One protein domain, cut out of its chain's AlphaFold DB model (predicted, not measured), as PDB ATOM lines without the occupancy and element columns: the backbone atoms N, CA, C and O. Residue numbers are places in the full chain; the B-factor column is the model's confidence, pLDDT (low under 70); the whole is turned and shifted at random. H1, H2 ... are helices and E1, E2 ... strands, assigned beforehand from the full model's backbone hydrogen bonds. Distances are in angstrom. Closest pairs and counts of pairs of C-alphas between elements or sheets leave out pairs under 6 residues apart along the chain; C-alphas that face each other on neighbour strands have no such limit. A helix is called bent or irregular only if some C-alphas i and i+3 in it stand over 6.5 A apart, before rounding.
ATOM      1  N   ILE A   3     183.756 213.518 145.229       85.38
ATOM      2  CA  ILE A   3     185.015 213.983 144.652       85.38
ATOM      3  C   ILE A   3     184.977 213.667 143.162       85.38
ATOM      4  O   ILE A   3     184.645 212.549 142.764       85.38
ATOM      5  N   PHE A   4     185.324 214.660 142.352       81.31
ATOM      6  CA  PHE A   4     185.495 214.509 140.916       81.31
ATOM      7  C   PHE A   4     186.988 214.569 140.615       81.31
ATOM      8  O   PHE A   4     187.627 215.600 140.804       81.31
ATOM      9  N   LEU A   5     187.544 213.446 140.183       75.19
ATOM     10  CA  LEU A   5     188.893 213.354 139.629       75.19
ATOM     11  C   LEU A   5     188.742 213.203 138.109       75.19
ATOM     12  O   LEU A   5     187.672 212.797 137.665       75.19
ATOM     13  N   ASN A   6     189.748 213.540 137.298       77.88
ATOM     14  CA  ASN A   6     189.672 213.514 135.823       77.88
ATOM     15  C   ASN A   6     189.027 212.224 135.263       77.88
ATOM     16  O   ASN A   6     189.694 211.216 135.056       77.88
ATOM     17  N   GLY A   7     187.711 212.254 135.024       73.00
ATOM     18  CA  GLY A   7     186.928 211.098 134.581       73.00
ATOM     19  C   GLY A   7     186.482 210.106 135.667       73.00
ATOM     20  O   GLY A   7     185.706 209.221 135.342       73.00
ATOM     21  N   PHE A   8     186.876 210.241 136.932       79.00
ATOM     22  CA  PHE A   8     186.383 209.416 138.043       79.00
ATOM     23  C   PHE A   8     185.428 210.205 138.942       79.00
ATOM     24  O   PHE A   8     185.743 211.298 139.412       79.00
ATOM     25  N   VAL A   9     184.275 209.614 139.242       84.19
ATOM     26  CA  VAL A   9     183.386 210.085 140.304       84.19
ATOM     27  C   VAL A   9     183.579 209.169 141.498       84.19
ATOM     28  O   VAL A   9     183.373 207.966 141.377       84.19
ATOM     29  N   VAL A  10     183.951 209.731 142.646       84.56
ATOM     30  CA  VAL A  10     184.081 208.997 143.908       84.56
ATOM     31  C   VAL A  10     183.144 209.616 144.931       84.56
ATOM     32  O   VAL A  10     183.217 210.806 145.219       84.56
ATOM     33  N   GLU A  11     182.262 208.817 145.511       86.38
ATOM     34  CA  GLU A  11     181.388 209.217 146.604       86.38
ATOM     35  C   GLU A  11     181.737 208.428 147.862       86.38
ATOM     36  O   GLU A  11     181.522 207.222 147.957       86.38
ATOM     37  N   LYS A  12     182.265 209.129 148.861       89.25
ATOM     38  CA  LYS A  12     182.564 208.578 150.180       89.25
ATOM     39  C   LYS A  12     181.416 208.879 151.134       89.25
ATOM     40  O   LYS A  12     181.081 210.049 151.359       89.25
ATOM     41  N   GLN A  13     180.873 207.833 151.745       87.56
ATOM     42  CA  GLN A  13     179.913 207.921 152.838       87.56
ATOM     43  C   GLN A  13     180.588 207.544 154.159       87.56
ATOM     44  O   GLN A  13     181.222 206.494 154.298       87.56
ATOM     45  N   THR A  14     180.437 208.425 155.138       91.88
ATOM     46  CA  THR A  14     180.906 208.257 156.515       91.88
ATOM     47  C   THR A  14     179.732 208.425 157.464       91.88
ATOM     48  O   THR A  14     178.729 209.043 157.110       91.88
ATOM     49  N   ARG A  15     179.851 207.871 158.664       90.94
ATOM     50  CA  ARG A  15     178.902 208.051 159.765       90.94
ATOM     51  C   ARG A  15     179.626 208.676 160.952       90.94
ATOM     52  O   ARG A  15     180.840 208.515 161.071       90.94
ATOM     53  N   SER A  16     178.900 209.383 161.810       91.00
ATOM     54  CA  SER A  16     179.454 209.865 163.078       91.00
ATOM     55  C   SER A  16     179.913 208.679 163.921       91.00
ATOM     56  O   SER A  16     179.227 207.655 163.971       91.00
ATOM     57  N   LEU A  17     181.087 208.798 164.542       92.12
ATOM     58  CA  LEU A  17     181.588 207.778 165.454       92.12
ATOM     59  C   LEU A  17     181.007 208.018 166.849       92.12
ATOM     60  O   LEU A  17     181.061 209.137 167.358       92.12
ATOM     61  N   TYR A  18     180.489 206.961 167.469       90.25
ATOM     62  CA  TYR A  18     179.997 206.989 168.843       90.25
ATOM     63  C   TYR A  18     180.873 206.107 169.727       90.25
ATOM     64  O   TYR A  18     181.303 205.031 169.307       90.25
ATOM     65  N   ASN A  19     181.148 206.565 170.946       89.38
ATOM     66  CA  ASN A  19     181.831 205.759 171.950       89.38
ATOM     67  C   ASN A  19     180.864 204.746 172.600       89.38
ATOM     68  O   ASN A  19     179.665 204.719 172.323       89.38
ATOM     69  N   GLN A  20     181.382 203.920 173.509       89.38
ATOM     70  CA  GLN A  20     180.585 202.912 174.225       89.38
ATOM     71  C   GLN A  20     179.494 203.516 175.129       89.38
ATOM     72  O   GLN A  20     178.577 202.812 175.535       89.38
ATOM     73  N   GLN A  21     179.579 204.812 175.429       91.50
ATOM     74  CA  GLN A  21     178.620 205.561 176.243       91.50
ATOM     75  C   GLN A  21     177.574 206.285 175.376       91.50
ATOM     76  O   GLN A  21     176.778 207.064 175.892       91.50
ATOM     77  N   GLY A  22     177.579 206.057 174.055       88.19
ATOM     78  CA  GLY A  22     176.646 206.677 173.114       88.19
ATOM     79  C   GLY A  22     176.934 208.150 172.814       88.19
ATOM     80  O   GLY A  22     176.114 208.818 172.190       88.19
ATOM     81  N   GLN A  23     178.088 208.673 173.227       91.25
ATOM     82  CA  GLN A  23     178.500 210.043 172.936       91.25
ATOM     83  C   GLN A  23     179.221 210.102 171.591       91.25
ATOM     84  O   GLN A  23     180.056 209.247 171.280       91.25
ATOM     85  N   MET A  24     178.901 211.120 170.793       91.12
ATOM     86  CA  MET A  24     179.600 211.381 169.539       91.12
ATOM     87  C   MET A  24     181.038 211.801 169.842       91.12
ATOM     88  O   MET A  24     181.256 212.712 170.637       91.12
ATOM     89  N   VAL A  25     182.007 211.156 169.197       94.25
ATOM     90  CA  VAL A  25     183.420 211.522 169.317       94.25
ATOM     91  C   VAL A  25     183.699 212.681 168.349       94.25
ATOM     92  O   VAL A  25     183.565 212.482 167.138       94.25
ATOM     93  N   PRO A  26     184.059 213.884 168.835       89.62
ATOM     94  CA  PRO A  26     184.414 215.008 167.970       89.62
ATOM     95  C   PRO A  26     185.600 214.643 167.073       89.62
ATOM     96  O   PRO A  26     186.453 213.863 167.479       89.62
ATOM     97  N   ASP A  27     185.639 215.175 165.853       88.75
ATOM     98  CA  ASP A  27     186.728 214.995 164.874       88.75
ATOM     99  C   ASP A  27     186.939 213.574 164.315       88.75
ATOM    100  O   ASP A  27     187.720 213.388 163.378       88.75
ATOM    101  N   TYR A  28     186.190 212.572 164.792       88.56
ATOM    102  CA  TYR A  28     186.248 211.205 164.276       88.56
ATOM    103  C   TYR A  28     184.969 210.803 163.538       88.56
ATOM    104  O   TYR A  28     183.844 210.955 164.013       88.56
ATOM    105  N   VAL A  29     185.154 210.196 162.365       90.06
ATOM    106  CA  VAL A  29     184.069 209.625 161.562       90.06
ATOM    107  C   VAL A  29     184.368 208.172 161.227       90.06
ATOM    108  O   VAL A  29     185.490 207.811 160.871       90.06
ATOM    109  N   GLN A  30     183.349 207.325 161.302       87.06
ATOM    110  CA  GLN A  30     183.444 205.939 160.876       87.06
ATOM    111  C   GLN A  30     183.271 205.862 159.357       87.06
ATOM    112  O   GLN A  30     182.311 206.391 158.783       87.06
ATOM    113  N   PHE A  31     184.195 205.180 158.683       86.31
ATOM    114  CA  PHE A  31     184.008 204.821 157.282       86.31
ATOM    115  C   PHE A  31     182.800 203.889 157.149       86.31
ATOM    116  O   PHE A  31     182.730 202.873 157.835       86.31
ATOM    117  N   HIS A  32     181.861 204.235 156.267       85.50
ATOM    118  CA  HIS A  32     180.699 203.395 156.002       85.50
ATOM    119  C   HIS A  32     180.826 202.689 154.653       85.50
ATOM    120  O   HIS A  32     180.756 201.467 154.596       85.50
ATOM    121  N   ARG A  33     181.024 203.450 153.569       83.31
ATOM    122  CA  ARG A  33     181.216 202.908 152.216       83.31
ATOM    123  C   ARG A  33     181.791 203.947 151.265       83.31
ATOM    124  O   ARG A  33     181.678 205.151 151.499       83.31
ATOM    125  N   VAL A  34     182.362 203.473 150.167       83.56
ATOM    126  CA  VAL A  34     182.779 204.289 149.026       83.56
ATOM    127  C   VAL A  34     182.139 203.719 147.770       83.56
ATOM    128  O   VAL A  34     182.164 202.513 147.554       83.56
ATOM    129  N   PHE A  35     181.579 204.604 146.957       82.00
ATOM    130  CA  PHE A  35     181.172 204.323 145.590       82.00
ATOM    131  C   PHE A  35     182.163 205.007 144.660       82.00
ATOM    132  O   PHE A  35     182.535 206.155 144.893       82.00
ATOM    133  N   TRP A  36     182.581 204.337 143.596       82.12
ATOM    134  CA  TRP A  36     183.350 204.972 142.535       82.12
ATOM    135  C   TRP A  36     182.847 204.519 141.172       82.12
ATOM    136  O   TRP A  36     182.325 203.417 141.025       82.12
ATOM    137  N   THR A  37     183.000 205.369 140.165       80.50
ATOM    138  CA  THR A  37     182.724 205.016 138.771       80.50
ATOM    139  C   THR A  37     183.598 205.842 137.834       80.50
ATOM    140  O   THR A  37     183.904 207.003 138.121       80.50
ATOM    141  N   PHE A  38     184.030 205.239 136.726       81.19
ATOM    142  CA  PHE A  38     184.762 205.935 135.674       81.19
ATOM    143  C   PHE A  38     183.805 206.431 134.593       81.19
ATOM    144  O   PHE A  38     182.784 205.812 134.310       81.19
ATOM    145  N   LYS A  39     184.148 207.528 133.926       75.31
ATOM    146  CA  LYS A  39     183.305 208.142 132.900       75.31
ATOM    147  C   LYS A  39     183.087 207.208 131.708       75.31
ATOM    148  O   LYS A  39     181.985 207.193 131.170       75.31
ATOM    149  N   LEU A  40     184.072 206.368 131.356       73.06
ATOM    150  CA  LEU A  40     183.855 205.294 130.373       73.06
ATOM    151  C   LEU A  40     182.883 204.226 130.886       73.06
ATOM    152  O   LEU A  40     182.093 203.740 130.091       73.06
ATOM    153  N   CYS A  41     182.878 203.894 132.182       72.94
ATOM    154  CA  CYS A  41     181.898 202.964 132.753       72.94
ATOM    155  C   CYS A  41     180.485 203.556 132.712       72.94
ATOM    156  O   CYS A  41     179.564 202.871 132.295       72.94
ATOM    157  N   ILE A  42     180.311 204.838 133.059       71.06
ATOM    158  CA  ILE A  42     179.012 205.530 132.953       71.06
ATOM    159  C   ILE A  42     178.506 205.513 131.504       71.06
ATOM    160  O   ILE A  42     177.347 205.191 131.254       71.06
ATOM    161  N   ASN A  43     179.375 205.848 130.548       75.00
ATOM    162  CA  ASN A  43     179.014 205.889 129.130       75.00
ATOM    163  C   ASN A  43     178.772 204.485 128.551       75.00
ATOM    164  O   ASN A  43     177.887 204.307 127.718       75.00
ATOM    165  N   GLY A  44     179.550 203.499 128.998       69.94
ATOM    166  CA  GLY A  44     179.447 202.099 128.603       69.94
ATOM    167  C   GLY A  44     178.204 201.416 129.166       69.94
ATOM    168  O   GLY A  44     177.621 200.595 128.468       69.94
ATOM    169  N   LEU A  45     177.739 201.796 130.364       65.56
ATOM    170  CA  LEU A  45     176.570 201.202 131.030       65.56
ATOM    171  C   LEU A  45     175.295 201.271 130.178       65.56
ATOM    172  O   LEU A  45     174.415 200.431 130.302       65.56
ATOM    173  N   LYS A  46     175.195 202.260 129.280       65.94
ATOM    174  CA  LYS A  46     174.097 202.359 128.304       65.94
ATOM    175  C   LYS A  46     174.037 201.146 127.359       65.94
ATOM    176  O   LYS A  46     172.982 200.858 126.802       65.94
ATOM    177  N   TYR A  47     175.167 200.474 127.163       71.44
ATOM    178  CA  TYR A  47     175.359 199.360 126.239       71.44
ATOM    179  C   TYR A  47     175.561 198.014 126.954       71.44
ATOM    180  O   TYR A  47     175.362 196.971 126.331       71.44
ATOM    181  N   TYR A  48     175.920 198.013 128.243       62.62
ATOM    182  CA  TYR A  48     176.015 196.800 129.058       62.62
ATOM    183  C   TYR A  48     174.651 196.443 129.665       62.62
ATOM    184  O   TYR A  48     173.930 197.283 130.200       62.62
ATOM    185  N   LYS A  49     174.270 195.165 129.578       61.78
ATOM    186  CA  LYS A  49     173.132 194.620 130.330       61.78
ATOM    187  C   LYS A  49     173.584 194.528 131.786       61.78
ATOM    188  O   LYS A  49     174.600 193.882 132.010       61.78
ATOM    189  N   SER A  50     172.863 195.131 132.737       55.12
ATOM    190  CA  SER A  50     173.249 195.107 134.157       55.12
ATOM    191  C   SER A  50     173.435 193.671 134.646       55.12
ATOM    192  O   SER A  50     172.463 192.977 134.953       55.12
ATOM    193  N   ILE A  51     174.683 193.217 134.708       55.62
ATOM    194  CA  ILE A  51     175.055 191.929 135.279       55.62
ATOM    195  C   ILE A  51     175.685 192.249 136.626       55.62
ATOM    196  O   ILE A  51     176.759 192.842 136.715       55.62
ATOM    197  N   ILE A  52     174.975 191.888 137.694       55.69
ATOM    198  CA  ILE A  52     175.504 191.960 139.052       55.69
ATOM    199  C   ILE A  52     176.273 190.661 139.281       55.69
ATOM    200  O   ILE A  52     175.660 189.610 139.469       55.69
ATOM    201  N   GLN A  53     177.603 190.726 139.252       51.62
ATOM    202  CA  GLN A  53     178.449 189.594 139.604       51.62
ATOM    203  C   GLN A  53     178.949 189.780 141.037       51.62
ATOM    204  O   GLN A  53     179.753 190.660 141.349       51.62
ATOM    205  N   VAL A  54     178.434 188.941 141.931       53.72
ATOM    206  CA  VAL A  54     178.942 188.817 143.296       53.72
ATOM    207  C   VAL A  54     180.002 187.727 143.264       53.72
ATOM    208  O   VAL A  54     179.663 186.546 143.248       53.72
ATOM    209  N   ASP A  55     181.277 188.111 143.188       52.75
ATOM    210  CA  ASP A  55     182.356 187.137 143.324       52.75
ATOM    211  C   ASP A  55     182.588 186.852 144.812       52.75
ATOM    212  O   ASP A  55     182.856 187.746 145.615       52.75
ATOM    213  N   GLY A  56     182.439 185.583 145.182       53.25
ATOM    214  CA  GLY A  56     182.697 185.072 146.522       53.25
ATOM    215  C   GLY A  56     184.183 184.817 146.748       53.25
ATOM    216  O   GLY A  56     184.531 183.819 147.379       53.25
ATOM    217  N   THR A  57     185.074 185.660 146.211       58.66
ATOM    218  CA  THR A  57     186.506 185.542 146.476       58.66
ATOM    219  C   THR A  57     186.706 185.751 147.971       58.66
ATOM    220  O   THR A  57     186.535 186.847 148.506       58.66
ATOM    221  N   PHE A  58     186.996 184.652 148.666       51.31
ATOM    222  CA  PHE A  58     187.151 184.608 150.108       51.31
ATOM    223  C   PHE A  58     188.060 185.748 150.590       51.31
ATOM    224  O   PHE A  58     189.255 185.794 150.291       51.31
ATOM    225  N   LEU A  59     187.488 186.657 151.377       54.34
ATOM    226  CA  LEU A  59     188.184 187.767 152.026       54.34
ATOM    227  C   LEU A  59     189.063 187.234 153.170       54.34
ATOM    228  O   LEU A  59     188.786 187.469 154.344       54.34
ATOM    229  N   TYR A  60     190.134 186.510 152.844       53.62
ATOM    230  CA  TYR A  60     191.158 186.104 153.815       53.62
ATOM    231  C   TYR A  60     192.106 187.262 154.201       53.62
ATOM    232  O   TYR A  60     192.985 187.084 155.040       53.62
ATOM    233  N   GLY A  61     191.924 188.458 153.625       62.09
ATOM    234  CA  GLY A  61     192.686 189.672 153.941       62.09
ATOM    235  C   GLY A  61     192.077 190.538 155.056       62.09
ATOM    236  O   GLY A  61     191.066 190.199 155.665       62.09
ATOM    237  N   LYS A  62     192.677 191.714 155.292       59.97
ATOM    238  CA  LYS A  62     192.343 192.682 156.367       59.97
ATOM    239  C   LYS A  62     190.859 193.112 156.438       59.97
ATOM    240  O   LYS A  62     190.436 193.647 157.457       59.97
ATOM    241  N   TYR A  63     190.073 192.869 155.390       55.62
ATOM    242  CA  TYR A  63     188.676 193.293 155.243       55.62
ATOM    243  C   TYR A  63     187.677 192.131 155.373       55.62
ATOM    244  O   TYR A  63     186.751 192.012 154.568       55.62
ATOM    245  N   LYS A  64     187.862 191.254 156.372       53.66
ATOM    246  CA  LYS A  64     186.921 190.159 156.672       53.66
ATOM    247  C   LYS A  64     185.483 190.703 156.762       53.66
ATOM    248  O   LYS A  64     185.186 191.510 157.637       53.66
ATOM    249  N   GLY A  65     184.609 190.261 155.851       56.41
ATOM    250  CA  GLY A  65     183.168 190.556 155.864       56.41
ATOM    251  C   GLY A  65     182.673 191.700 154.964       56.41
ATOM    252  O   GLY A  65     181.489 192.017 155.016       56.41
ATOM    253  N   THR A  66     183.517 192.324 154.133       58.59
ATOM    254  CA  THR A  66     183.063 193.370 153.188       58.59
ATOM    255  C   THR A  66     182.740 192.782 151.811       58.59
ATOM    256  O   THR A  66     183.648 192.516 151.032       58.59
ATOM    257  N   LEU A  67     181.453 192.600 151.503       60.47
ATOM    258  CA  LEU A  67     180.973 192.135 150.196       60.47
ATOM    259  C   LEU A  67     181.483 193.047 149.063       60.47
ATOM    260  O   LEU A  67     181.137 194.229 149.018       60.47
ATOM    261  N   LEU A  68     182.283 192.497 148.147       60.09
ATOM    262  CA  LEU A  68     182.712 193.183 146.930       60.09
ATOM    263  C   LEU A  68     181.744 192.808 145.802       60.09
ATOM    264  O   LEU A  68     181.661 191.649 145.409       60.09
ATOM    265  N   VAL A  69     180.989 193.783 145.296       57.62
ATOM    266  CA  VAL A  69     180.083 193.588 144.156       57.62
ATOM    267  C   VAL A  69     180.677 194.306 142.954       57.62
ATOM    268  O   VAL A  69     180.845 195.526 142.990       57.62
ATOM    269  N   ALA A  70     180.989 193.559 141.897       56.25
ATOM    270  CA  ALA A  70     181.349 194.125 140.606       56.25
ATOM    271  C   ALA A  70     180.093 194.141 139.723       56.25
ATOM    272  O   ALA A  70     179.483 193.104 139.468       56.25
ATOM    273  N   VAL A  71     179.680 195.332 139.294       53.12
ATOM    274  CA  VAL A  71     178.591 195.512 138.325       53.12
ATOM    275  C   VAL A  71     179.231 196.000 137.031       53.12
ATOM    276  O   VAL A  71     179.944 197.005 137.063       53.12
ATOM    277  N   ALA A  72     179.022 195.263 135.939       59.91
ATOM    278  CA  ALA A  72     179.452 195.637 134.590       59.91
ATOM    279  C   ALA A  72     178.323 196.351 133.838       59.91
ATOM    280  O   ALA A  72     177.156 195.907 133.978       59.91
TER     281      ALA A  72
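Overview. This is residues 3 to 72 of the 72 residues of an uncharacterized protein of Cajanus cajan (UniProt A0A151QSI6). A long, bent two-stranded hairpin, E2 and E3, makes the longest axis, with short E1 folded back beside E2 near one end. At that same end the small helix H1 makes a corner, and the printed part turns back into a small, separate hairpin, E4 and E5, with a long loop whose residues 60 to 65 stick out. The printed part has 70 residues, in the order E1, E2, E3, H1, E4, E5, mostly strand, with two antiparallel sheets, E1 - E2 - E3 and E4 - E5. It is only just loose, close to extended, with a radius of gyration of the C-alphas of 16.6 A, and elongated, spanning 50 by 31 by 18 A.

Arrangement. Start at E1, residues 3 to 5, which forms a hairpin with E2, residues 8 to 18; N 3 and O 10 are 2.8 A apart, within hydrogen-bond range. E2 forms the next hairpin with E3, residues 24 to 38, antiparallel at 157 degrees, where N 11 and O 35 are 2.7 A apart. E1, E2 and E3 are a meander, each strand the antiparallel neighbour of the one before. H1, residues 39 to 44, only grazes this sheet; its closest C-alphas to E2 are those of Lys 39 and Phe 8, 6.1 A apart. In H1 every O i to N i+4 pair is within hydrogen-bond range. E4, residues 52 to 54, and E5, residues 69 to 71, form a hairpin, with N 53 and O 70 3.0 A apart; both are apart from E1, E2 and E3.

Along the chain. Find C-alpha 3 at (185.015, 213.983, 144.652), where E1 begins. E2 is 31.5 A long; E3, 34.7 A, bends by 71 degrees at residue 27. H1 spans 8.4 A, and E5 ends at C-alpha 71, (178.591, 195.512, 138.325).

Size, cuts and confidence. The C-alphas farthest apart, of Gln 21 and Tyr 47, are 50.5 A apart. The printed part has no cut; the link from E4 to E5 is long. Confidence is under 70 at residues 44 to 46 and 48 to 72.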